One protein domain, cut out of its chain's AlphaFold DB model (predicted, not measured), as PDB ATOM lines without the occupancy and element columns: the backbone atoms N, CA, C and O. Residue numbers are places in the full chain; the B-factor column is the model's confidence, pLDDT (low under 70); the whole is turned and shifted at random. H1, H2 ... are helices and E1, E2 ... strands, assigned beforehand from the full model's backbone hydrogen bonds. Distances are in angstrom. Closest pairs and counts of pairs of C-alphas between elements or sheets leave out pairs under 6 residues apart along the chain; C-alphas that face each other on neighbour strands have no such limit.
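This is residues 20 to 117 and 134 to 193 of the 273 residues of an uncharacterized protein of Trematosphaeria pertusa (UniProt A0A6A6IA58). One long sheet of eight strands curls like part of a barrel, open and not closed, round the first part of a long helix, H1. The rest of H1 runs on past the strands, and at its far end two shorter helices, H2 and H3, turn back off the sheet. The printed part has 158 residues, and along it come E1 to E8 and then H1, H2 and H3; the sheet's order is E1 - E2 - E3 - E4 - E5 - E6 - E7 - E8, all antiparallel. The class is mixed, helices and strands, in two layers, with H1 on one face of the sheet. The whole is compact, with a radius of gyration of the C-alphas of 16.5 A and spans of 46 by 46 by 28 A.

Find C-alpha 20 at (-25.701, 31.237, 34.880), where E1, residues 20 to 24, begins. E2, residues 31 to 37, is 17.1 A long, and E3, residues 44 to 49, is 16.2 A. Next come E4, residues 56 to 60, and E5, residues 66 to 71, which is 16.9 A long. After residues 72 to 87, a long stretch with no named element, look for E6, residues 88 to 93, 16.8 A long. E7, residues 104 to 111, is the longest strand, 21.0 A, and bends by 52 degrees at residue 107. Past the cut you reach E8, residues 136 to 140. From C-alpha 147 at (-18.008, 35.021, 21.463), H1, residues 147 to 171, runs 36.5 A. H2, residues 173 to 183, is 15.1 A long, and H3, residues 187 to 192, ends at C-alpha 192, (-27.200, 11.587, 21.654).

Begin with the sheet, which is twisted and has E1 and E8 as its edge strands. E1 to E7 form a meander, each strand the antiparallel neighbour of the one before. In the hairpin of E1 and E2, look at N 21 and O 35, 2.8 A apart. The pairing of E3 is staggered: residues 44 to 45 pair with E2, where N 44 and O 36 are 2.8 A apart, and residues 46 to 49 pair with E4, where N 47 and O 58 are 2.8 A apart. E4 and E5 have N 67 and O 59 at 2.9 A, E5 and E6 have N 91 and O 68 at 2.8 A, and E6 and E7 have N 90 and O 107 at 2.8 A. E8 is the antiparallel neighbour of E7, with N 139 and O 108 at 2.8 A. The sheet curls round H1, which is on it with residues 147 to 161. The closest C-alphas of E4 and H1 are those of Leu 57 and Leu 157, 6.0 A apart; those of E8 and H1 are Ile 140 and Pro 147, 7.1 A apart. H1 and H2 only just touch, with 3 pairs of C-alphas within 8 A, and only at the corner by their link; the closest C-alphas are those of Lys 169 and Phe 176, 5.5 A apart. Their lines stand at a steep tilt of 51 degrees, opposite ways. H2 and H3 also only just touch, with 3 such pairs and only at the corner; the C-alphas of Ala 183 and Gly 189 are closest, at 4.6 A. H2 and H3 are not on the sheet, and H1 and H3 are apart. In H1, H2 and H3 every O i to N i+4 pair is within hydrogen-bond range.

The two C-alphas farthest apart are those of Gly 96 and Lys 185, at 47.4 A. Residues 118 to 133 are not printed, and C-alphas 117 and 134 are 12.4 A apart across this cut. Of the links that are printed whole, E5 to E6 is long. The mean pLDDT of the printed part is 84.3; look for values under 70 at residues 77 to 84, 96 to 97, 111 to 117, 134 to 135 and 187 to 188.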
ATOM      1  N   TYR A  20     -24.269  31.357  35.128       89.00
ATOM      2  CA  TYR A  20     -25.701  31.237  34.880       89.00
ATOM      3  C   TYR A  20     -26.439  30.810  36.152       89.00
ATOM      4  O   TYR A  20     -26.195  29.736  36.703       89.00
ATOM      5  N   ASN A  21     -27.351  31.662  36.621       86.75
ATOM      6  CA  ASN A  21     -28.154  31.457  37.820       86.75
ATOM      7  C   ASN A  21     -29.628  31.260  37.449       86.75
ATOM      8  O   ASN A  21     -30.373  32.227  37.280       86.75
ATOM      9  N   LEU A  22     -30.071  30.002  37.399       85.62
ATOM     10  CA  LEU A  22     -31.476  29.638  37.226       85.62
ATOM     11  C   LEU A  22     -32.085  29.199  38.560       85.62
ATOM     12  O   LEU A  22     -31.648  28.219  39.163       85.62
ATOM     13  N   ARG A  23     -33.142  29.884  39.002       85.38
ATOM     14  CA  ARG A  23     -33.973  29.435  40.125       85.38
ATOM     15  C   ARG A  23     -35.358  29.068  39.626       85.38
ATOM     16  O   ARG A  23     -36.077  29.907  39.081       85.38
ATOM     17  N   MET A  24     -35.740  27.824  39.875       82.31
ATOM     18  CA  MET A  24     -37.081  27.307  39.631       82.31
ATOM     19  C   MET A  24     -37.837  27.210  40.954       82.31
ATOM     20  O   MET A  24     -37.267  26.888  41.995       82.31
ATOM     21  N   ASP A  25     -39.129  27.482  40.913       86.44
ATOM     22  CA  ASP A  25     -40.064  27.091  41.951       86.44
ATOM     23  C   ASP A  25     -40.230  25.564  41.913       86.44
ATOM     24  O   ASP A  25     -40.549  25.004  40.864       86.44
ATOM     25  N   LEU A  26     -39.948  24.886  43.027       81.62
ATOM     26  CA  LEU A  26     -39.966  23.421  43.089       81.62
ATOM     27  C   LEU A  26     -41.385  22.849  43.029       81.62
ATOM     28  O   LEU A  26     -41.568  21.763  42.484       81.62
ATOM     29  N   ASP A  27     -42.369  23.586  43.542       85.06
ATOM     30  CA  ASP A  27     -43.750  23.124  43.656       85.06
ATOM     31  C   ASP A  27     -44.478  23.259  42.316       85.06
ATOM     32  O   ASP A  27     -45.170  22.353  41.858       85.06
ATOM     33  N   THR A  28     -44.280  24.392  41.646       83.38
ATOM     34  CA  THR A  28     -44.953  24.722  40.380       83.38
ATOM     35  C   THR A  28     -44.109  24.394  39.151       83.38
ATOM     36  O   THR A  28     -44.626  24.292  38.036       83.38
ATOM     37  N   GLY A  29     -42.790  24.253  39.307       75.56
ATOM     38  CA  GLY A  29     -41.861  24.115  38.187       75.56
ATOM     39  C   GLY A  29     -41.790  25.361  37.293       75.56
ATOM     40  O   GLY A  29     -41.389  25.233  36.125       75.56
ATOM     41  N   ILE A  30     -42.212  26.523  37.813       77.81
ATOM     42  CA  ILE A  30     -42.171  27.839  37.162       77.81
ATOM     43  C   ILE A  30     -40.845  28.533  37.498       77.81
ATOM     44  O   ILE A  30     -40.285  28.365  38.576       77.81
ATOM     45  N   ARG A  31     -40.313  29.316  36.564       81.25
ATOM     46  CA  ARG A  31     -39.078  30.084  36.749       81.25
ATOM     47  C   ARG A  31     -39.286  31.243  37.730       81.25
ATOM     48  O   ARG A  31     -40.152  32.078  37.495       81.25
ATOM     49  N   LYS A  32     -38.472  31.316  38.788       85.94
ATOM     50  CA  LYS A  32     -38.455  32.425  39.764       85.94
ATOM     51  C   LYS A  32     -37.457  33.514  39.395       85.94
ATOM     52  O   LYS A  32     -37.786  34.690  39.471       85.94
ATOM     53  N   SER A  33     -36.244  33.127  39.015       87.12
ATOM     54  CA  SER A  33     -35.212  34.061  38.563       87.12
ATOM     55  C   SER A  33     -34.314  33.398  37.534       87.12
ATOM     56  O   SER A  33     -34.050  32.198  37.619       87.12
ATOM     57  N   GLU A  34     -33.822  34.188  36.593       86.81
ATOM     58  CA  GLU A  34     -32.854  33.761  35.595       86.81
ATOM     59  C   GLU A  34     -31.923  34.931  35.321       86.81
ATOM     60  O   GLU A  34     -32.370  35.994  34.891       86.81
ATOM     61  N   LEU A  35     -30.655  34.752  35.671       90.81
ATOM     62  CA  LEU A  35     -29.632  35.778  35.539       90.81
ATOM     63  C   LEU A  35     -28.401  35.147  34.908       90.81
ATOM     64  O   LEU A  35     -27.933  34.100  35.360       90.81
ATOM     65  N   LEU A  36     -27.880  35.800  33.880       92.38
ATOM     66  CA  LEU A  36     -26.586  35.484  33.302       92.38
ATOM     67  C   LEU A  36     -25.611  36.591  33.702       92.38
ATOM     68  O   LEU A  36     -25.735  37.723  33.247       92.38
ATOM     69  N   THR A  37     -24.659  36.269  34.568       91.75
ATOM     70  CA  THR A  37     -23.676  37.213  35.098       91.75
ATOM     71  C   THR A  37     -22.388  37.127  34.277       91.75
ATOM     72  O   THR A  37     -21.690  36.106  34.355       91.75
ATOM     73  N   PRO A  38     -22.058  38.155  33.478       89.38
ATOM     74  CA  PRO A  38     -20.762  38.258  32.818       89.38
ATOM     75  C   PRO A  38     -19.633  38.498  33.837       89.38
ATOM     76  O   PRO A  38     -19.884  38.951  34.954       89.38
ATOM     77  N   PRO A  39     -18.366  38.253  33.465       86.06
ATOM     78  CA  PRO A  39     -17.234  38.390  34.383       86.06
ATOM     79  C   PRO A  39     -16.988  39.798  34.944       86.06
ATOM     80  O   PRO A  39     -16.436  39.933  36.035       86.06
ATOM     81  N   THR A  40     -17.338  40.842  34.193       79.00
ATOM     82  CA  THR A  40     -16.925  42.231  34.472       79.00
ATOM     83  C   THR A  40     -18.075  43.233  34.457       79.00
ATOM     84  O   THR A  40     -17.847  44.430  34.622       79.00
ATOM     85  N   GLU A  41     -19.306  42.780  34.236       79.38
ATOM     86  CA  GLU A  41     -20.425  43.655  33.883       79.38
ATOM     87  C   GLU A  41     -21.692  43.322  34.681       79.38
ATOM     88  O   GLU A  41     -21.693  42.499  35.596       79.38
ATOM     89  N   LYS A  42     -22.778  44.033  34.369       87.81
ATOM     90  CA  LYS A  42     -24.082  43.853  35.009       87.81
ATOM     91  C   LYS A  42     -24.719  42.535  34.582       87.81
ATOM     92  O   LYS A  42     -24.560  42.108  33.442       87.81
ATOM     93  N   ASP A  43     -25.507  41.956  35.484       92.25
ATOM     94  CA  ASP A  43     -26.320  40.781  35.184       92.25
ATOM     95  C   ASP A  43     -27.230  41.027  33.975       92.25
ATOM     96  O   ASP A  43     -27.919  42.048  33.880       92.25
ATOM     97  N   LEU A  44     -27.259  40.050  33.073       93.38
ATOM     98  CA  LEU A  44     -28.144  40.018  31.923       93.38
ATOM     99  C   LEU A  44     -29.414  39.254  32.292       93.38
ATOM    100  O   LEU A  44     -29.368  38.137  32.816       93.38
ATOM    101  N   ILE A  45     -30.561  39.852  31.978       91.69
ATOM    102  CA  ILE A  45     -31.861  39.201  32.113       91.69
ATOM    103  C   ILE A  45     -32.161  38.484  30.801       91.69
ATOM    104  O   ILE A  45     -32.311  39.122  29.756       91.69
ATOM    105  N   THR A  46     -32.282  37.162  30.863       93.94
ATOM    106  CA  THR A  46     -32.680  36.327  29.729       93.94
ATOM    107  C   THR A  46     -34.144  35.913  29.863       93.94
ATOM    108  O   THR A  46     -34.674  35.706  30.955       93.94
ATOM    109  N   THR A  47     -34.848  35.824  28.737       92.50
ATOM    110  CA  THR A  47     -36.252  35.404  28.694       92.50
ATOM    111  C   THR A  47     -36.445  34.352  27.621       92.50
ATOM    112  O   THR A  47     -36.460  34.665  26.432       92.50
ATOM    113  N   TYR A  48     -36.602  33.104  28.060       92.69
ATOM    114  CA  TYR A  48     -36.952  31.988  27.192       92.69
ATOM    115  C   TYR A  48     -38.463  31.948  26.959       92.69
ATOM    116  O   TYR A  48     -39.252  32.093  27.897       92.69
ATOM    117  N   VAL A  49     -38.857  31.723  25.709       92.00
ATOM    118  CA  VAL A  49     -40.243  31.563  25.279       92.00
ATOM    119  C   VAL A  49     -40.340  30.291  24.443       92.00
ATOM    120  O   VAL A  49     -39.782  30.220  23.351       92.00
ATOM    121  N   HIS A  50     -41.079  29.309  24.958       90.50
ATOM    122  CA  HIS A  50     -41.506  28.134  24.201       90.50
ATOM    123  C   HIS A  50     -42.816  28.471  23.485       90.50
ATOM    124  O   HIS A  50     -43.818  28.750  24.153       90.50
ATOM    125  N   ALA A  51     -42.819  28.475  22.151       88.25
ATOM    126  CA  ALA A  51     -44.000  28.805  21.355       88.25
ATOM    127  C   ALA A  51     -44.318  27.711  20.328       88.25
ATOM    128  O   ALA A  51     -43.508  26.838  20.031       88.25
ATOM    129  N   ALA A  52     -45.537  27.750  19.783       85.81
ATOM    130  CA  ALA A  52     -46.019  26.729  18.851       85.81
ATOM    131  C   ALA A  52     -45.253  26.706  17.515       85.81
ATOM    132  O   ALA A  52     -45.241  25.687  16.833       85.81
ATOM    133  N   ASN A  53     -44.652  27.832  17.135       87.62
ATOM    134  CA  ASN A  53     -43.926  28.027  15.884       87.62
ATOM    135  C   ASN A  53     -42.411  27.865  16.045       87.62
ATOM    136  O   ASN A  53     -41.787  27.238  15.195       87.62
ATOM    137  N   TYR A  54     -41.821  28.423  17.101       91.19
ATOM    138  CA  TYR A  54     -40.403  28.267  17.414       91.19
ATOM    139  C   TYR A  54     -40.109  28.630  18.866       91.19
ATOM    140  O   TYR A  54     -40.807  29.434  19.485       91.19
ATOM    141  N   ASP A  55     -39.014  28.087  19.375       92.81
ATOM    142  CA  ASP A  55     -38.464  28.481  20.662       92.81
ATOM    143  C   ASP A  55     -37.556  29.698  20.491       92.81
ATOM    144  O   ASP A  55     -36.897  29.866  19.460       92.81
ATOM    145  N   SER A  56     -37.533  30.581  21.488       95.88
ATOM    146  CA  SER A  56     -36.660  31.754  21.458       95.88
ATOM    147  C   SER A  56     -36.104  32.122  22.827       95.88
ATOM    148  O   SER A  56     -36.726  31.859  23.856       95.88
ATOM    149  N   LEU A  57     -34.932  32.758  22.836       96.00
ATOM    150  CA  LEU A  57     -34.311  33.338  24.029       96.00
ATOM    151  C   LEU A  57     -33.967  34.799  23.753       96.00
ATOM    152  O   LEU A  57     -33.106  35.079  22.923       96.00
ATOM    153  N   ARG A  58     -34.622  35.722  24.460       95.62
ATOM    154  CA  ARG A  58     -34.413  37.175  24.343       95.62
ATOM    155  C   ARG A  58     -33.536  37.696  25.473       95.62
ATOM    156  O   ARG A  58     -33.713  37.265  26.612       95.62
ATOM    157  N   PHE A  59     -32.645  38.639  25.181       95.00
ATOM    158  CA  PHE A  59     -31.825  39.320  26.189       95.00
ATOM    159  C   PHE A  59     -31.295  40.669  25.682       95.00
ATOM    160  O   PHE A  59     -31.269  40.931  24.481       95.00
ATOM    161  N   VAL A  60     -30.883  41.533  26.612       93.56
ATOM    162  CA  VAL A  60     -30.150  42.775  26.316       93.56
ATOM    163  C   VAL A  60     -28.672  42.487  26.546       93.56
ATOM    164  O   VAL A  60     -28.325  42.001  27.621       93.56
ATOM    165  N   GLY A  61     -27.821  42.734  25.555       92.69
ATOM    166  CA  GLY A  61     -26.379  42.542  25.692       92.69
ATOM    167  C   GLY A  61     -25.698  43.692  26.444       92.69
ATOM    168  O   GLY A  61     -26.295  44.758  26.628       92.69
ATOM    169  N   PRO A  62     -24.433  43.516  26.861       91.25
ATOM    170  CA  PRO A  62     -23.667  44.576  27.522       91.25
ATOM    171  C   PRO A  62     -23.417  45.816  26.660       91.25
ATOM    172  O   PRO A  62     -23.297  46.931  27.164       91.25
ATOM    173  N   ASP A  63     -23.399  45.622  25.345       90.81
ATOM    174  CA  ASP A  63     -23.334  46.662  24.319       90.81
ATOM    175  C   ASP A  63     -24.653  47.446  24.154       90.81
ATOM    176  O   ASP A  63     -24.759  48.324  23.296       90.81
ATOM    177  N   GLY A  64     -25.677  47.114  24.945       90.62
ATOM    178  CA  GLY A  64     -27.009  47.699  24.878       90.62
ATOM    179  C   GLY A  64     -27.854  47.201  23.706       90.62
ATOM    180  O   GLY A  64     -28.979  47.669  23.548       90.62
ATOM    181  N   ARG A  65     -27.377  46.268  22.876       93.19
ATOM    182  CA  ARG A  65     -28.180  45.721  21.773       93.19
ATOM    183  C   ARG A  65     -29.216  44.726  22.285       93.19
ATOM    184  O   ARG A  65     -29.029  44.072  23.313       93.19
ATOM    185  N   LEU A  66     -30.316  44.601  21.548       94.94
ATOM    186  CA  LEU A  66     -31.306  43.555  21.787       94.94
ATOM    187  C   LEU A  66     -30.920  42.322  20.984       94.94
ATOM    188  O   LEU A  66     -30.711  42.404  19.777       94.94
ATOM    189  N   TYR A  67     -30.869  41.181  21.656       96.25
ATOM    190  CA  TYR A  67     -30.532  39.904  21.055       96.25
ATOM    191  C   TYR A  67     -31.690  38.928  21.178       96.25
ATOM    192  O   TYR A  67     -32.426  38.920  22.174       96.25
ATOM    193  N   MET A  68     -31.829  38.067  20.174       97.19
ATOM    194  CA  MET A  68     -32.743  36.944  20.250       97.19
ATOM    195  C   MET A  68     -32.209  35.717  19.528       97.19
ATOM    196  O   MET A  68     -32.039  35.730  18.311       97.19
ATOM    197  N   TRP A  69     -32.023  34.635  20.273       97.44
ATOM    198  CA  TRP A  69     -31.913  33.321  19.661       97.44
ATOM    199  C   TRP A  69     -33.283  32.822  19.220       97.44
ATOM    200  O   TRP A  69     -34.264  32.994  19.942       97.44
ATOM    201  N   VAL A  70     -33.322  32.152  18.073       96.19
ATOM    202  CA  VAL A  70     -34.517  31.522  17.512       96.19
ATOM    203  C   VAL A  70     -34.166  30.120  17.044       96.19
ATOM    204  O   VAL A  70     -33.220  29.947  16.274       96.19
ATOM    205  N   ALA A  71     -34.936  29.132  17.486       93.00
ATOM    206  CA  ALA A  71     -34.921  27.791  16.923       93.00
ATOM    207  C   ALA A  71     -35.669  27.779  15.581       93.00
ATOM    208  O   ALA A  71     -36.717  28.400  15.434       93.00
ATOM    209  N   HIS A  72     -35.172  27.052  14.583       89.00
ATOM    210  CA  HIS A  72     -35.818  27.007  13.263       89.00
ATOM    211  C   HIS A  72     -37.179  26.277  13.248       89.00
ATOM    212  O   HIS A  72     -37.924  26.389  12.278       89.00
ATOM    213  N   ALA A  73     -37.481  25.502  14.292       84.31
ATOM    214  CA  ALA A  73     -38.678  24.680  14.420       84.31
ATOM    215  C   ALA A  73     -39.071  24.552  15.902       84.31
ATOM    216  O   ALA A  73     -38.206  24.684  16.774       84.31
ATOM    217  N   PRO A  74     -40.350  24.276  16.215       80.69
ATOM    218  CA  PRO A  74     -40.779  24.092  17.589       80.69
ATOM    219  C   PRO A  74     -40.241  22.770  18.135       80.69
ATOM    220  O   PRO A  74     -40.249  21.730  17.467       80.69
ATOM    221  N   LEU A  75     -39.820  22.793  19.392       81.25
ATOM    222  CA  LEU A  75     -39.336  21.606  20.071       81.25
ATOM    223  C   LEU A  75     -40.496  20.648  20.396       81.25
ATOM    224  O   LEU A  75     -41.334  20.921  21.262       81.25
ATOM    225  N   SER A  76     -40.526  19.484  19.746       75.50
ATOM    226  CA  SER A  76     -41.567  18.474  19.974       75.50
ATOM    227  C   SER A  76     -41.006  17.059  20.082       75.50
ATOM    228  O   SER A  76     -40.270  16.584  19.225       75.50
ATOM    229  N   SER A  77     -41.417  16.315  21.102       69.50
ATOM    230  CA  SER A  77     -41.145  14.881  21.169       69.50
ATOM    231  C   SER A  77     -42.038  14.058  20.241       69.50
ATOM    232  O   SER A  77     -41.734  12.895  20.017       69.50
ATOM    233  N   ALA A  78     -43.145  14.606  19.727       63.62
ATOM    234  CA  ALA A  78     -44.174  13.829  19.029       63.62
ATOM    235  C   ALA A  78     -43.859  13.570  17.546       63.62
ATOM    236  O   ALA A  78     -44.295  12.564  16.999       63.62
ATOM    237  N   ASN A  79     -43.073  14.439  16.905       55.69
ATOM    238  CA  ASN A  79     -42.787  14.357  15.465       55.69
ATOM    239  C   ASN A  79     -41.346  13.930  15.165       55.69
ATOM    240  O   ASN A  79     -40.789  14.299  14.136       55.69
ATOM    241  N   GLY A  80     -40.702  13.207  16.086       55.66
ATOM    242  CA  GLY A  80     -39.289  12.866  15.937       55.66
ATOM    243  C   GLY A  80     -38.366  14.089  15.894       55.66
ATOM    244  O   GLY A  80     -37.239  13.956  15.425       55.66
ATOM    245  N   SER A  81     -38.820  15.264  16.359       52.03
ATOM    246  CA  SER A  81     -38.009  16.486  16.418       52.03
ATOM    247  C   SER A  81     -36.888  16.291  17.430       52.03
ATOM    248  O   SER A  81     -37.006  16.479  18.641       52.03
ATOM    249  N   ARG A  82     -35.794  15.816  16.859       65.25
ATOM    250  CA  ARG A  82     -34.489  15.607  17.439       65.25
ATOM    251  C   ARG A  82     -33.953  16.947  17.902       65.25
ATOM    252  O   ARG A  82     -33.736  17.838  17.087       65.25
ATOM    253  N   TYR A  83     -33.715  17.076  19.201       67.19
ATOM    254  CA  TYR A  83     -32.983  18.214  19.759       67.19
ATOM    255  C   TYR A  83     -31.664  18.460  19.007       67.19
ATOM    256  O   TYR A  83     -31.304  19.586  18.690       67.19
ATOM    257  N   ASP A  84     -30.997  17.371  18.640       66.06
ATOM    258  CA  ASP A  84     -29.768  17.298  17.853       66.06
ATOM    259  C   ASP A  84     -29.967  17.546  16.347       66.06
ATOM    260  O   ASP A  84     -29.093  17.240  15.551       66.06
ATOM    261  N   THR A  85     -31.115  18.078  15.936       72.06
ATOM    262  CA  THR A  85     -31.346  18.611  14.579       72.06
ATOM    263  C   THR A  85     -31.838  20.055  14.615       72.06
ATOM    264  O   THR A  85     -32.006  20.687  13.571       72.06
ATOM    265  N   ILE A  86     -32.048  20.616  15.814       81.69
ATOM    266  CA  ILE A  86     -32.525  21.985  15.953       81.69
ATOM    267  C   ILE A  86     -31.398  22.948  15.606       81.69
ATOM    268  O   ILE A  86     -30.386  23.065  16.294       81.69
ATOM    269  N   ARG A  87     -31.597  23.651  14.494       88.56
ATOM    270  CA  ARG A  87     -30.810  24.812  14.098       88.56
ATOM    271  C   ARG A  87     -31.278  26.037  14.862       88.56
ATOM    272  O   ARG A  87     -32.479  26.213  15.065       88.56
ATOM    273  N   HIS A  88     -30.323  26.875  15.221       93.56
ATOM    274  CA  HIS A  88     -30.533  28.095  15.971       93.56
ATOM    275  C   HIS A  88     -29.870  29.259  15.248       93.56
ATOM    276  O   HIS A  88     -28.788  29.103  14.687       93.56
ATOM    277  N   ALA A  89     -30.482  30.435  15.298       96.38
ATOM    278  CA  ALA A  89     -29.878  31.671  14.818       96.38
ATOM    279  C   ALA A  89     -30.026  32.763  15.876       96.38
ATOM    280  O   ALA A  89     -31.092  32.908  16.474       96.38
ATOM    281  N   LEU A  90     -28.946  33.501  16.116       97.56
ATOM    282  CA  LEU A  90     -28.898  34.664  16.986       97.56
ATOM    283  C   LEU A  90     -29.062  35.909  16.133       97.56
ATOM    284  O   LEU A  90     -28.188  36.252  15.333       97.56
ATOM    285  N   PHE A  91     -30.170  36.596  16.346       97.19
ATOM    286  CA  PHE A  91     -30.449  37.878  15.738       97.19
ATOM    287  C   PHE A  91     -30.086  39.009  16.696       97.19
ATOM    288  O   PHE A  91     -30.203  38.853  17.915       97.19
ATOM    289  N   SER A  92     -29.681  40.156  16.153       96.44
ATOM    290  CA  SER A  92     -29.441  41.371  16.930       96.44
ATOM    291  C   SER A  92     -30.101  42.592  16.294       96.44
ATOM    292  O   SER A  92     -30.070  42.746  15.072       96.44
ATOM    293  N   SER A  93     -30.654  43.483  17.116       95.19
ATOM    294  CA  SER A  93     -31.085  44.822  16.706       95.19
ATOM    295  C   SER A  93     -30.395  45.913  17.526       95.19
ATOM    296  O   SER A  93     -29.972  45.716  18.671       95.19
ATOM    297  N   THR A  94     -30.228  47.080  16.906       87.75
ATOM    298  CA  THR A  94     -29.650  48.262  17.549       87.75
ATOM    299  C   THR A  94     -30.590  48.834  18.612       87.75
ATOM    300  O   THR A  94     -31.814  48.722  18.523       87.75
ATOM    301  N   TYR A  95     -30.007  49.455  19.642       71.69
ATOM    302  CA  TYR A  95     -30.750  50.023  20.768       71.69
ATOM    303  C   TYR A  95     -31.833  51.010  20.298       71.69
ATOM    304  O   TYR A  95     -31.554  51.934  19.534       71.69
ATOM    305  N   GLY A  96     -33.067  50.820  20.774       69.69
ATOM    306  CA  GLY A  96     -34.206  51.693  20.467       69.69
ATOM    307  C   GLY A  96     -34.918  51.416  19.136       69.69
ATOM    308  O   GLY A  96     -35.837  52.154  18.789       69.69
ATOM    309  N   GLN A  97     -34.537  50.369  18.403       69.31
ATOM    310  CA  GLN A  97     -35.179  49.945  17.154       69.31
ATOM    311  C   GLN A  97     -35.748  48.518  17.253       69.31
ATOM    312  O   GLN A  97     -35.406  47.777  18.166       69.31
ATOM    313  N   HIS A  98     -36.651  48.222  16.308       73.81
ATOM    314  CA  HIS A  98     -37.317  46.973  15.894       73.81
ATOM    315  C   HIS A  98     -37.017  45.633  16.612       73.81
ATOM    316  O   HIS A  98     -35.931  45.371  17.125       73.81
ATOM    317  N   ASP A  99     -38.005  44.729  16.566       88.81
ATOM    318  CA  ASP A  99     -37.877  43.327  16.998       88.81
ATOM    319  C   ASP A  99     -36.607  42.688  16.389       88.81
ATOM    320  O   ASP A  99     -36.458  42.744  15.161       88.81
ATOM    321  N   PRO A 100     -35.706  42.090  17.206       89.88
ATOM    322  CA  PRO A 100     -34.478  41.459  16.731       89.88
ATOM    323  C   PRO A 100     -34.665  40.515  15.545       89.88
ATOM    324  O   PRO A 100     -33.752  40.421  14.739       89.88
ATOM    325  N   LEU A 101     -35.834  39.878  15.366       91.12
ATOM    326  CA  LEU A 101     -36.118  39.033  14.188       91.12
ATOM    327  C   LEU A 101     -35.856  39.702  12.843       91.12
ATOM    328  O   LEU A 101     -35.557  39.013  11.872       91.12
ATOM    329  N   TYR A 102     -36.011  41.021  12.775       90.00
ATOM    330  CA  TYR A 102     -35.804  41.798  11.554       90.00
ATOM    331  C   TYR A 102     -34.401  42.415  11.475       90.00
ATOM    332  O   TYR A 102     -34.131  43.216  10.584       90.00
ATOM    333  N   GLY A 103     -33.530  42.086  12.429       91.88
ATOM    334  CA  GLY A 103     -32.157  42.559  12.506       91.88
ATOM    335  C   GLY A 103     -31.150  41.646  11.803       91.88
ATOM    336  O   GLY A 103     -31.496  40.791  10.987       91.88
ATOM    337  N   GLU A 104     -29.873  41.834  12.129       93.75
ATOM    338  CA  GLU A 104     -28.779  41.042  11.563       93.75
ATOM    339  C   GLU A 104     -28.638  39.695  12.275       93.75
ATOM    340  O   GLU A 104     -28.706  39.622  13.505       93.75
ATOM    341  N   ILE A 105     -28.356  38.638  11.507       95.81
ATOM    342  CA  ILE A 105     -27.922  37.350  12.058       95.81
ATOM    343  C   ILE A 105     -26.445  37.471  12.427       95.81
ATOM    344  O   ILE A 105     -25.579  37.559  11.555       95.81
ATOM    345  N   VAL A 106     -26.154  37.456  13.724       96.69
ATOM    346  CA  VAL A 106     -24.794  37.632  14.255       96.69
ATOM    347  C   VAL A 106     -24.118  36.319  14.619       96.69
ATOM    348  O   VAL A 106     -22.891  36.260  14.650       96.69
ATOM    349  N   ALA A 107     -24.897  35.266  14.855       96.44
ATOM    350  CA  ALA A 107     -24.396  33.909  15.002       96.44
ATOM    351  C   ALA A 107     -25.460  32.893  14.586       96.44
ATOM    352  O   ALA A 107     -26.654  33.183  14.608       96.44
ATOM    353  N   ASP A 108     -25.039  31.691  14.237       94.12
ATOM    354  CA  ASP A 108     -25.921  30.562  13.985       94.12
ATOM    355  C   ASP A 108     -25.260  29.265  14.417       94.12
ATOM    356  O   ASP A 108     -24.046  29.095  14.351       94.12
ATOM    357  N   HIS A 109     -26.086  28.353  14.897       90.06
ATOM    358  CA  HIS A 109     -25.676  27.060  15.391       90.06
ATOM    359  C   HIS A 109     -26.476  25.989  14.665       90.06
ATOM    360  O   HIS A 109     -27.711  26.009  14.651       90.06
ATOM    361  N   THR A 110     -25.771  25.047  14.053       80.19
ATOM    362  CA  THR A 110     -26.391  23.960  13.306       80.19
ATOM    363  C   THR A 110     -25.785  22.634  13.710       80.19
ATOM    364  O   THR A 110     -24.572  22.445  13.635       80.19
ATOM    365  N   TYR A 111     -26.659  21.690  14.039       68.12
ATOM    366  CA  TYR A 111     -26.323  20.284  13.954       68.12
ATOM    367  C   TYR A 111     -26.279  19.883  12.483       68.12
ATOM    368  O   TYR A 111     -27.265  20.057  11.759       68.12
ATOM    369  N   TRP A 112     -25.149  19.347  12.031       59.00
ATOM    370  CA  TRP A 112     -25.154  18.544  10.818       59.00
ATOM    371  C   TRP A 112     -25.923  17.264  11.142       59.00
ATOM    372  O   TRP A 112     -25.491  16.466  11.950       59.00
ATOM    373  N   ASP A 113     -27.120  17.086  10.602       49.38
ATOM    374  CA  ASP A 113     -28.065  16.047  11.042       49.38
ATOM    375  C   ASP A 113     -27.729  14.626  10.541       49.38
ATOM    376  O   ASP A 113     -28.402  13.658  10.919       49.38
ATOM    377  N   GLY A 114     -26.675  14.491   9.730       48.03
ATOM    378  CA  GLY A 114     -26.225  13.225   9.154       48.03
ATOM    379  C   GLY A 114     -27.218  12.608   8.162       48.03
ATOM    380  O   GLY A 114     -27.085  11.427   7.854       48.03
ATOM    381  N   PHE A 115     -28.215  13.367   7.686       43.47
ATOM    382  CA  PHE A 115     -29.209  12.907   6.706       43.47
ATOM    383  C   PHE A 115     -28.849  13.222   5.255       43.47
ATOM    384  O   PHE A 115     -29.616  12.875   4.358       43.47
ATOM    385  N   ILE A 116     -27.706  13.855   4.998       48.34
ATOM    386  CA  ILE A 116     -27.255  14.030   3.622       48.34
ATOM    387  C   ILE A 116     -26.655  12.708   3.158       48.34
ATOM    388  O   ILE A 116     -25.826  12.134   3.868       48.34
ATOM    389  N   ASP A 117     -27.092  12.204   1.999       51.53
ATOM    390  CA  ASP A 117     -26.428  11.075   1.354       51.53
ATOM    391  C   ASP A 117     -24.943  11.423   1.264       51.53
ATOM    392  O   ASP A 117     -24.541  12.379   0.597       51.53
ATOM    393  N   PRO A 134     -20.441  14.256  11.707       50.59
ATOM    394  CA  PRO A 134     -21.164  15.511  11.621       50.59
ATOM    395  C   PRO A 134     -20.889  16.355  12.875       50.59
ATOM    396  O   PRO A 134     -21.337  16.018  13.973       50.59
ATOM    397  N   ASP A 135     -20.118  17.425  12.704       57.31
ATOM    398  CA  ASP A 135     -19.723  18.306  13.795       57.31
ATOM    399  C   ASP A 135     -20.858  19.293  14.108       57.31
ATOM    400  O   ASP A 135     -21.472  19.894  13.219       57.31
ATOM    401  N   GLU A 136     -21.157  19.454  15.399       70.12
ATOM    402  CA  GLU A 136     -21.938  20.585  15.898       70.12
ATOM    403  C   GLU A 136     -21.127  21.858  15.619       70.12
ATOM    404  O   GLU A 136     -20.036  22.027  16.164       70.12
ATOM    405  N   ALA A 137     -21.632  22.740  14.756       81.69
ATOM    406  CA  ALA A 137     -20.926  23.960  14.378       81.69
ATOM    407  C   ALA A 137     -21.667  25.197  14.890       81.69
ATOM    408  O   ALA A 137     -22.868  25.361  14.660       81.69
ATOM    409  N   LEU A 138     -20.924  26.079  15.562       89.06
ATOM    410  CA  LEU A 138     -21.343  27.432  15.915       89.06
ATOM    411  C   LEU A 138     -20.547  28.421  15.060       89.06
ATOM    412  O   LEU A 138     -19.329  28.538  15.204       89.06
ATOM    413  N   TYR A 139     -21.241  29.148  14.193       91.19
ATOM    414  CA  TYR A 139     -20.670  30.199  13.365       91.19
ATOM    415  C   TYR A 139     -20.983  31.559  13.983       91.19
ATOM    416  O   TYR A 139     -22.143  31.931  14.135       91.19
ATOM    417  N   ILE A 140     -19.945  32.320  14.326       94.06
ATOM    418  CA  ILE A 140     -20.078  33.711  14.768       94.06
ATOM    419  C   ILE A 140     -19.800  34.591  13.552       94.06
ATOM    420  O   ILE A 140     -18.680  34.639  13.049       94.06
ATOM    421  N   ARG A 141     -20.848  35.240  13.044       93.88
ATOM    422  CA  ARG A 141     -20.824  36.020  11.798       93.88
ATOM    423  C   ARG A 141     -20.373  37.454  12.018       93.88
ATOM    424  O   ARG A 141     -19.746  38.038  11.138       93.88
ATOM    425  N   SER A 142     -20.713  38.026  13.171       93.44
ATOM    426  CA  SER A 142     -20.364  39.405  13.494       93.44
ATOM    427  C   SER A 142     -19.090  39.462  14.340       93.44
ATOM    428  O   SER A 142     -19.087  38.929  15.450       93.44
ATOM    429  N   PRO A 143     -18.025  40.147  13.880       93.44
ATOM    430  CA  PRO A 143     -16.788  40.282  14.646       93.44
ATOM    431  C   PRO A 143     -16.940  41.204  15.863       93.44
ATOM    432  O   PRO A 143     -16.035  41.281  16.687       93.44
ATOM    433  N   THR A 144     -18.051  41.940  15.964       93.31
ATOM    434  CA  THR A 144     -18.296  42.879  17.065       93.31
ATOM    435  C   THR A 144     -19.033  42.244  18.238       93.31
ATOM    436  O   THR A 144     -19.177  42.892  19.269       93.31
ATOM    437  N   VAL A 145     -19.555  41.026  18.078       93.56
ATOM    438  CA  VAL A 145     -20.270  40.324  19.145       93.56
ATOM    439  C   VAL A 145     -19.277  39.490  19.941       93.56
ATOM    440  O   VAL A 145     -18.480  38.756  19.362       93.56
ATOM    441  N   ASP A 146     -19.343  39.591  21.268       93.00
ATOM    442  CA  ASP A 146     -18.516  38.790  22.167       93.00
ATOM    443  C   ASP A 146     -18.814  37.286  21.989       93.00
ATOM    444  O   ASP A 146     -19.938  36.846  22.263       93.00
ATOM    445  N   PRO A 147     -17.828  36.464  21.576       93.88
ATOM    446  CA  PRO A 147     -18.008  35.021  21.463       93.88
ATOM    447  C   PRO A 147     -18.489  34.357  22.754       93.88
ATOM    448  O   PRO A 147     -19.276  33.410  22.699       93.88
ATOM    449  N   ALA A 148     -18.054  34.846  23.918       91.44
ATOM    450  CA  ALA A 148     -18.431  34.251  25.192       91.44
ATOM    451  C   ALA A 148     -19.920  34.475  25.504       91.44
ATOM    452  O   ALA A 148     -20.592  33.544  25.951       91.44
ATOM    453  N   LEU A 149     -20.465  35.653  25.172       93.69
ATOM    454  CA  LEU A 149     -21.902  35.939  25.226       93.69
ATOM    455  C   LEU A 149     -22.705  34.988  24.325       93.69
ATOM    456  O   LEU A 149     -23.720  34.437  24.758       93.69
ATOM    457  N   VAL A 150     -22.255  34.771  23.083       95.00
ATOM    458  CA  VAL A 150     -22.922  33.867  22.126       95.00
ATOM    459  C   VAL A 150     -22.990  32.450  22.690       95.00
ATOM    460  O   VAL A 150     -24.068  31.859  22.743       95.00
ATOM    461  N   VAL A 151     -21.858  31.919  23.158       92.50
ATOM    462  CA  VAL A 151     -21.773  30.560  23.712       92.50
ATOM    463  C   VAL A 151     -22.623  30.426  24.975       92.50
ATOM    464  O   VAL A 151     -23.411  29.486  25.088       92.50
ATOM    465  N   ALA A 152     -22.510  31.375  25.907       92.56
ATOM    466  CA  ALA A 152     -23.248  31.334  27.165       92.56
ATOM    467  C   ALA A 152     -24.766  31.361  26.936       92.56
ATOM    468  O   ALA A 152     -25.505  30.577  27.531       92.56
ATOM    469  N   THR A 153     -25.244  32.222  26.039       95.25
ATOM    470  CA  THR A 153     -26.681  32.356  25.759       95.25
ATOM    471  C   THR A 153     -27.233  31.200  24.928       95.25
ATOM    472  O   THR A 153     -28.361  30.768  25.175       95.25
ATOM    473  N   LEU A 154     -26.442  30.628  24.013       93.88
ATOM    474  CA  LEU A 154     -26.817  29.394  23.324       93.88
ATOM    475  C   LEU A 154     -26.983  28.239  24.317       93.88
ATOM    476  O   LEU A 154     -27.961  27.498  24.228       93.88
ATOM    477  N   GLN A 155     -26.073  28.106  25.287       90.44
ATOM    478  CA  GLN A 155     -26.162  27.068  26.314       90.44
ATOM    479  C   GLN A 155     -27.449  27.195  27.142       90.44
ATOM    480  O   GLN A 155     -28.109  26.191  27.403       90.44
ATOM    481  N   ILE A 156     -27.851  28.420  27.490       92.44
ATOM    482  CA  ILE A 156     -29.109  28.681  28.206       92.44
ATOM    483  C   ILE A 156     -30.318  28.203  27.397       92.44
ATOM    484  O   ILE A 156     -31.171  27.493  27.931       92.44
ATOM    485  N   LEU A 157     -30.399  28.570  26.114       92.19
ATOM    486  CA  LEU A 157     -31.492  28.133  25.242       92.19
ATOM    487  C   LEU A 157     -31.552  26.603  25.159       92.19
ATOM    488  O   LEU A 157     -32.601  25.998  25.376       92.19
ATOM    489  N   LYS A 158     -30.393  25.990  24.930       88.44
ATOM    490  CA  LYS A 158     -30.203  24.543  24.848       88.44
ATOM    491  C   LYS A 158     -30.646  23.820  26.124       88.44
ATOM    492  O   LYS A 158     -31.269  22.757  26.038       88.44
ATOM    493  N   ASP A 159     -30.362  24.381  27.294       87.06
ATOM    494  CA  ASP A 159     -30.792  23.829  28.581       87.06
ATOM    495  C   ASP A 159     -32.312  23.932  28.771       87.06
ATOM    496  O   ASP A 159     -32.944  22.990  29.268       87.06
ATOM    497  N   TRP A 160     -32.916  25.046  28.346       89.25
ATOM    498  CA  TRP A 160     -34.366  25.242  28.379       89.25
ATOM    499  C   TRP A 160     -35.108  24.254  27.494       89.25
ATOM    500  O   TRP A 160     -36.064  23.615  27.938       89.25
ATOM    501  N   GLU A 161     -34.632  24.075  26.273       88.00
ATOM    502  CA  GLU A 161     -35.158  23.082  25.351       88.00
ATOM    503  C   GLU A 161     -35.058  21.669  25.941       88.00
ATOM    504  O   GLU A 161     -36.036  20.919  25.992       88.00
ATOM    505  N   LEU A 162     -33.903  21.309  26.505       84.81
ATOM    506  CA  LEU A 162     -33.741  20.011  27.154       84.81
ATOM    507  C   LEU A 162     -34.696  19.839  28.348       84.81
ATOM    508  O   LEU A 162     -35.243  18.754  28.566       84.81
ATOM    509  N   HIS A 163     -34.934  20.896  29.124       85.44
ATOM    510  CA  HIS A 163     -35.916  20.886  30.208       85.44
ATOM    511  C   HIS A 163     -37.346  20.686  29.699       85.44
ATOM    512  O   HIS A 163     -38.100  19.889  30.273       85.44
ATOM    513  N   THR A 164     -37.713  21.344  28.600       86.44
ATOM    514  CA  THR A 164     -39.001  21.157  27.925       86.44
ATOM    515  C   THR A 164     -39.165  19.710  27.452       86.44
ATOM    516  O   THR A 164     -40.187  19.088  27.754       86.44
ATOM    517  N   LEU A 165     -38.137  19.106  26.847       84.50
ATOM    518  CA  LEU A 165     -38.159  17.683  26.483       84.50
ATOM    519  C   LEU A 165     -38.326  16.766  27.697       84.50
ATOM    520  O   LEU A 165     -39.119  15.827  27.656       84.50
ATOM    521  N   ARG A 166     -37.639  17.038  28.812       85.38
ATOM    522  CA  ARG A 166     -37.806  16.263  30.057       85.38
ATOM    523  C   ARG A 166     -39.227  16.369  30.615       85.38
ATOM    524  O   ARG A 166     -39.721  15.417  31.221       85.38
ATOM    525  N   LYS A 167     -39.896  17.517  30.456       86.56
ATOM    526  CA  LYS A 167     -41.319  17.673  30.800       86.56
ATOM    527  C   LYS A 167     -42.205  16.848  29.861       86.56
ATOM    528  O   LYS A 167     -43.067  16.123  30.352       86.56
ATOM    529  N   GLN A 168     -41.960  16.897  28.552       86.62
ATOM    530  CA  GLN A 168     -42.704  16.111  27.561       86.62
ATOM    531  C   GLN A 168     -42.549  14.599  27.800       86.62
ATOM    532  O   GLN A 168     -43.557  13.904  27.890       86.62
ATOM    533  N   LYS A 169     -41.323  14.112  28.038       87.56
ATOM    534  CA  LYS A 169     -41.031  12.703  28.364       87.56
ATOM    535  C   LYS A 169     -41.779  12.202  29.598       87.56
ATOM    536  O   LYS A 169     -42.237  11.068  29.623       87.56
ATOM    537  N   ARG A 170     -41.906  13.038  30.636       88.69
ATOM    538  CA  ARG A 170     -42.679  12.687  31.840       88.69
ATOM    539  C   ARG A 170     -44.179  12.595  31.569       88.69
ATOM    540  O   ARG A 170     -44.853  11.822  32.238       88.69
ATOM    541  N   ARG A 171     -44.692  13.396  30.633       89.75
ATOM    542  CA  ARG A 171     -46.113  13.419  30.268       89.75
ATOM    543  C   ARG A 171     -46.492  12.255  29.351       89.75
ATOM    544  O   ARG A 171     -47.567  11.698  29.522       89.75
ATOM    545  N   ASP A 172     -45.629  11.920  28.398       89.56
ATOM    546  CA  ASP A 172     -45.848  10.854  27.418       89.56
ATOM    547  C   ASP A 172     -44.555  10.044  27.198       89.56
ATOM    548  O   ASP A 172     -43.784  10.322  26.272       89.56
ATOM    549  N   PRO A 173     -44.266   9.072  28.081       89.56
ATOM    550  CA  PRO A 173     -43.033   8.295  28.002       89.56
ATOM    551  C   PRO A 173     -42.983   7.371  26.778       89.56
ATOM    552  O   PRO A 173     -41.903   7.184  26.217       89.56
ATOM    553  N   GLU A 174     -44.118   6.817  26.341       88.81
ATOM    554  CA  GLU A 174     -44.166   5.901  25.192       88.81
ATOM    555  C   GLU A 174     -44.004   6.651  23.866       88.81
ATOM    556  O   GLU A 174     -43.196   6.240  23.030       88.81
ATOM    557  N   GLY A 175     -44.672   7.799  23.689       85.81
ATOM    558  CA  GLY A 175     -44.458   8.646  22.513       85.81
ATOM    559  C   GLY A 175     -43.014   9.145  22.422       85.81
ATOM    560  O   GLY A 175     -42.400   9.104  21.353       85.81
ATOM    561  N   PHE A 176     -42.418   9.522  23.559       85.94
ATOM    562  CA  PHE A 176     -41.005   9.906  23.608       85.94
ATOM    563  C   PHE A 176     -40.080   8.748  23.207       85.94
ATOM    564  O   PHE A 176     -39.125   8.959  22.462       85.94
ATOM    565  N   LYS A 177     -40.366   7.522  23.662       85.69
ATOM    566  CA  LYS A 177     -39.586   6.322  23.329       85.69
ATOM    567  C   LYS A 177     -39.615   6.005  21.833       85.69
ATOM    568  O   LYS A 177     -38.564   5.711  21.272       85.69
ATOM    569  N   ILE A 178     -40.775   6.114  21.180       86.00
ATOM    570  CA  ILE A 178     -40.903   5.922  19.724       86.00
ATOM    571  C   ILE A 178     -40.007   6.918  18.973       86.00
ATOM    572  O   ILE A 178     -39.282   6.532  18.053       86.00
ATOM    573  N   SER A 179     -40.010   8.185  19.391       83.06
ATOM    574  CA  SER A 179     -39.161   9.222  18.796       83.06
ATOM    575  C   SER A 179     -37.671   9.015  19.074       83.06
ATOM    576  O   SER A 179     -36.858   9.197  18.167       83.06
ATOM    577  N   GLU A 180     -37.292   8.583  20.281       84.38
ATOM    578  CA  GLU A 180     -35.910   8.182  20.589       84.38
ATOM    579  C   GLU A 180     -35.461   7.013  19.697       84.38
ATOM    580  O   GLU A 180     -34.373   7.057  19.125       84.38
ATOM    581  N   ASP A 181     -36.289   5.974  19.546       85.44
ATOM    582  CA  ASP A 181     -35.985   4.816  18.699       85.44
ATOM    583  C   ASP A 181     -35.855   5.215  17.219       85.44
ATOM    584  O   ASP A 181     -34.985   4.699  16.513       85.44
ATOM    585  N   ALA A 182     -36.666   6.167  16.748       81.38
ATOM    586  CA  ALA A 182     -36.541   6.734  15.410       81.38
ATOM    587  C   ALA A 182     -35.232   7.523  15.235       81.38
ATOM    588  O   ALA A 182     -34.524   7.304  14.252       81.38
ATOM    589  N   ALA A 183     -34.868   8.379  16.197       78.50
ATOM    590  CA  ALA A 183     -33.618   9.139  16.165       78.50
ATOM    591  C   ALA A 183     -32.391   8.212  16.140       78.50
ATOM    592  O   ALA A 183     -31.476   8.393  15.331       78.50
ATOM    593  N   ARG A 184     -32.415   7.157  16.961       81.81
ATOM    594  CA  ARG A 184     -31.370   6.124  17.071       81.81
ATOM    595  C   ARG A 184     -31.185   5.256  15.819       81.81
ATOM    596  O   ARG A 184     -30.306   4.395  15.809       81.81
ATOM    597  N   LYS A 185     -31.964   5.457  14.751       77.88
ATOM    598  CA  LYS A 185     -31.658   4.878  13.431       77.88
ATOM    599  C   LYS A 185     -30.425   5.523  12.785       77.88
ATOM    600  O   LYS A 185     -29.833   4.919  11.898       77.88
ATOM    601  N   THR A 186     -30.034   6.712  13.244       70.25
ATOM    602  CA  THR A 186     -28.864   7.465  12.766       70.25
ATOM    603  C   THR A 186     -27.694   7.373  13.748       70.25
ATOM    604  O   THR A 186     -27.904   7.147  14.941       70.25
ATOM    605  N   ASP A 187     -26.463   7.587  13.280       69.88
ATOM    606  CA  ASP A 187     -25.273   7.580  14.147       69.88
ATOM    607  C   ASP A 187     -25.327   8.663  15.222       69.88
ATOM    608  O   ASP A 187     -25.118   8.376  16.402       69.88
ATOM    609  N   LEU A 188     -25.710   9.882  14.844       69.00
ATOM    610  CA  LEU A 188     -25.861  10.986  15.787       69.00
ATOM    611  C   LEU A 188     -26.974  10.762  16.801       69.00
ATOM    612  O   LEU A 188     -26.777  10.997  17.990       69.00
ATOM    613  N   GLY A 189     -28.127  10.260  16.362       74.50
ATOM    614  CA  GLY A 189     -29.203   9.941  17.287       74.50
ATOM    615  C   GLY A 189     -28.810   8.805  18.231       74.50
ATOM    616  O   GLY A 189     -29.182   8.830  19.400       74.50
ATOM    617  N   ARG A 190     -27.987   7.842  17.789       76.19
ATOM    618  CA  ARG A 190     -27.382   6.864  18.707       76.19
ATOM    619  C   ARG A 190     -26.479   7.549  19.722       76.19
ATOM    620  O   ARG A 190     -26.694   7.327  20.906       76.19
ATOM    621  N   MET A 191     -25.547   8.399  19.281       72.56
ATOM    622  CA  MET A 191     -24.639   9.157  20.157       72.56
ATOM    623  C   MET A 191     -25.374  10.002  21.197       72.56
ATOM    624  O   MET A 191     -25.022   9.997  22.374       72.56
ATOM    625  N   ARG A 192     -26.427  10.705  20.778       74.75
ATOM    626  CA  ARG A 192     -27.200  11.587  21.654       74.75
ATOM    627  C   ARG A 192     -28.074  10.825  22.647       74.75
ATOM    628  O   ARG A 192     -28.250  11.283  23.775       74.75
ATOM    629  N   TYR A 193     -28.628   9.686  22.235       78.19
ATOM    630  CA  TYR A 193     -29.574   8.891  23.018       78.19
ATOM    631  C   TYR A 193     -28.993   7.529  23.410       78.19
ATOM    632  O   TYR A 193     -29.689   6.516  23.305       78.19
TER     633      TYR A 193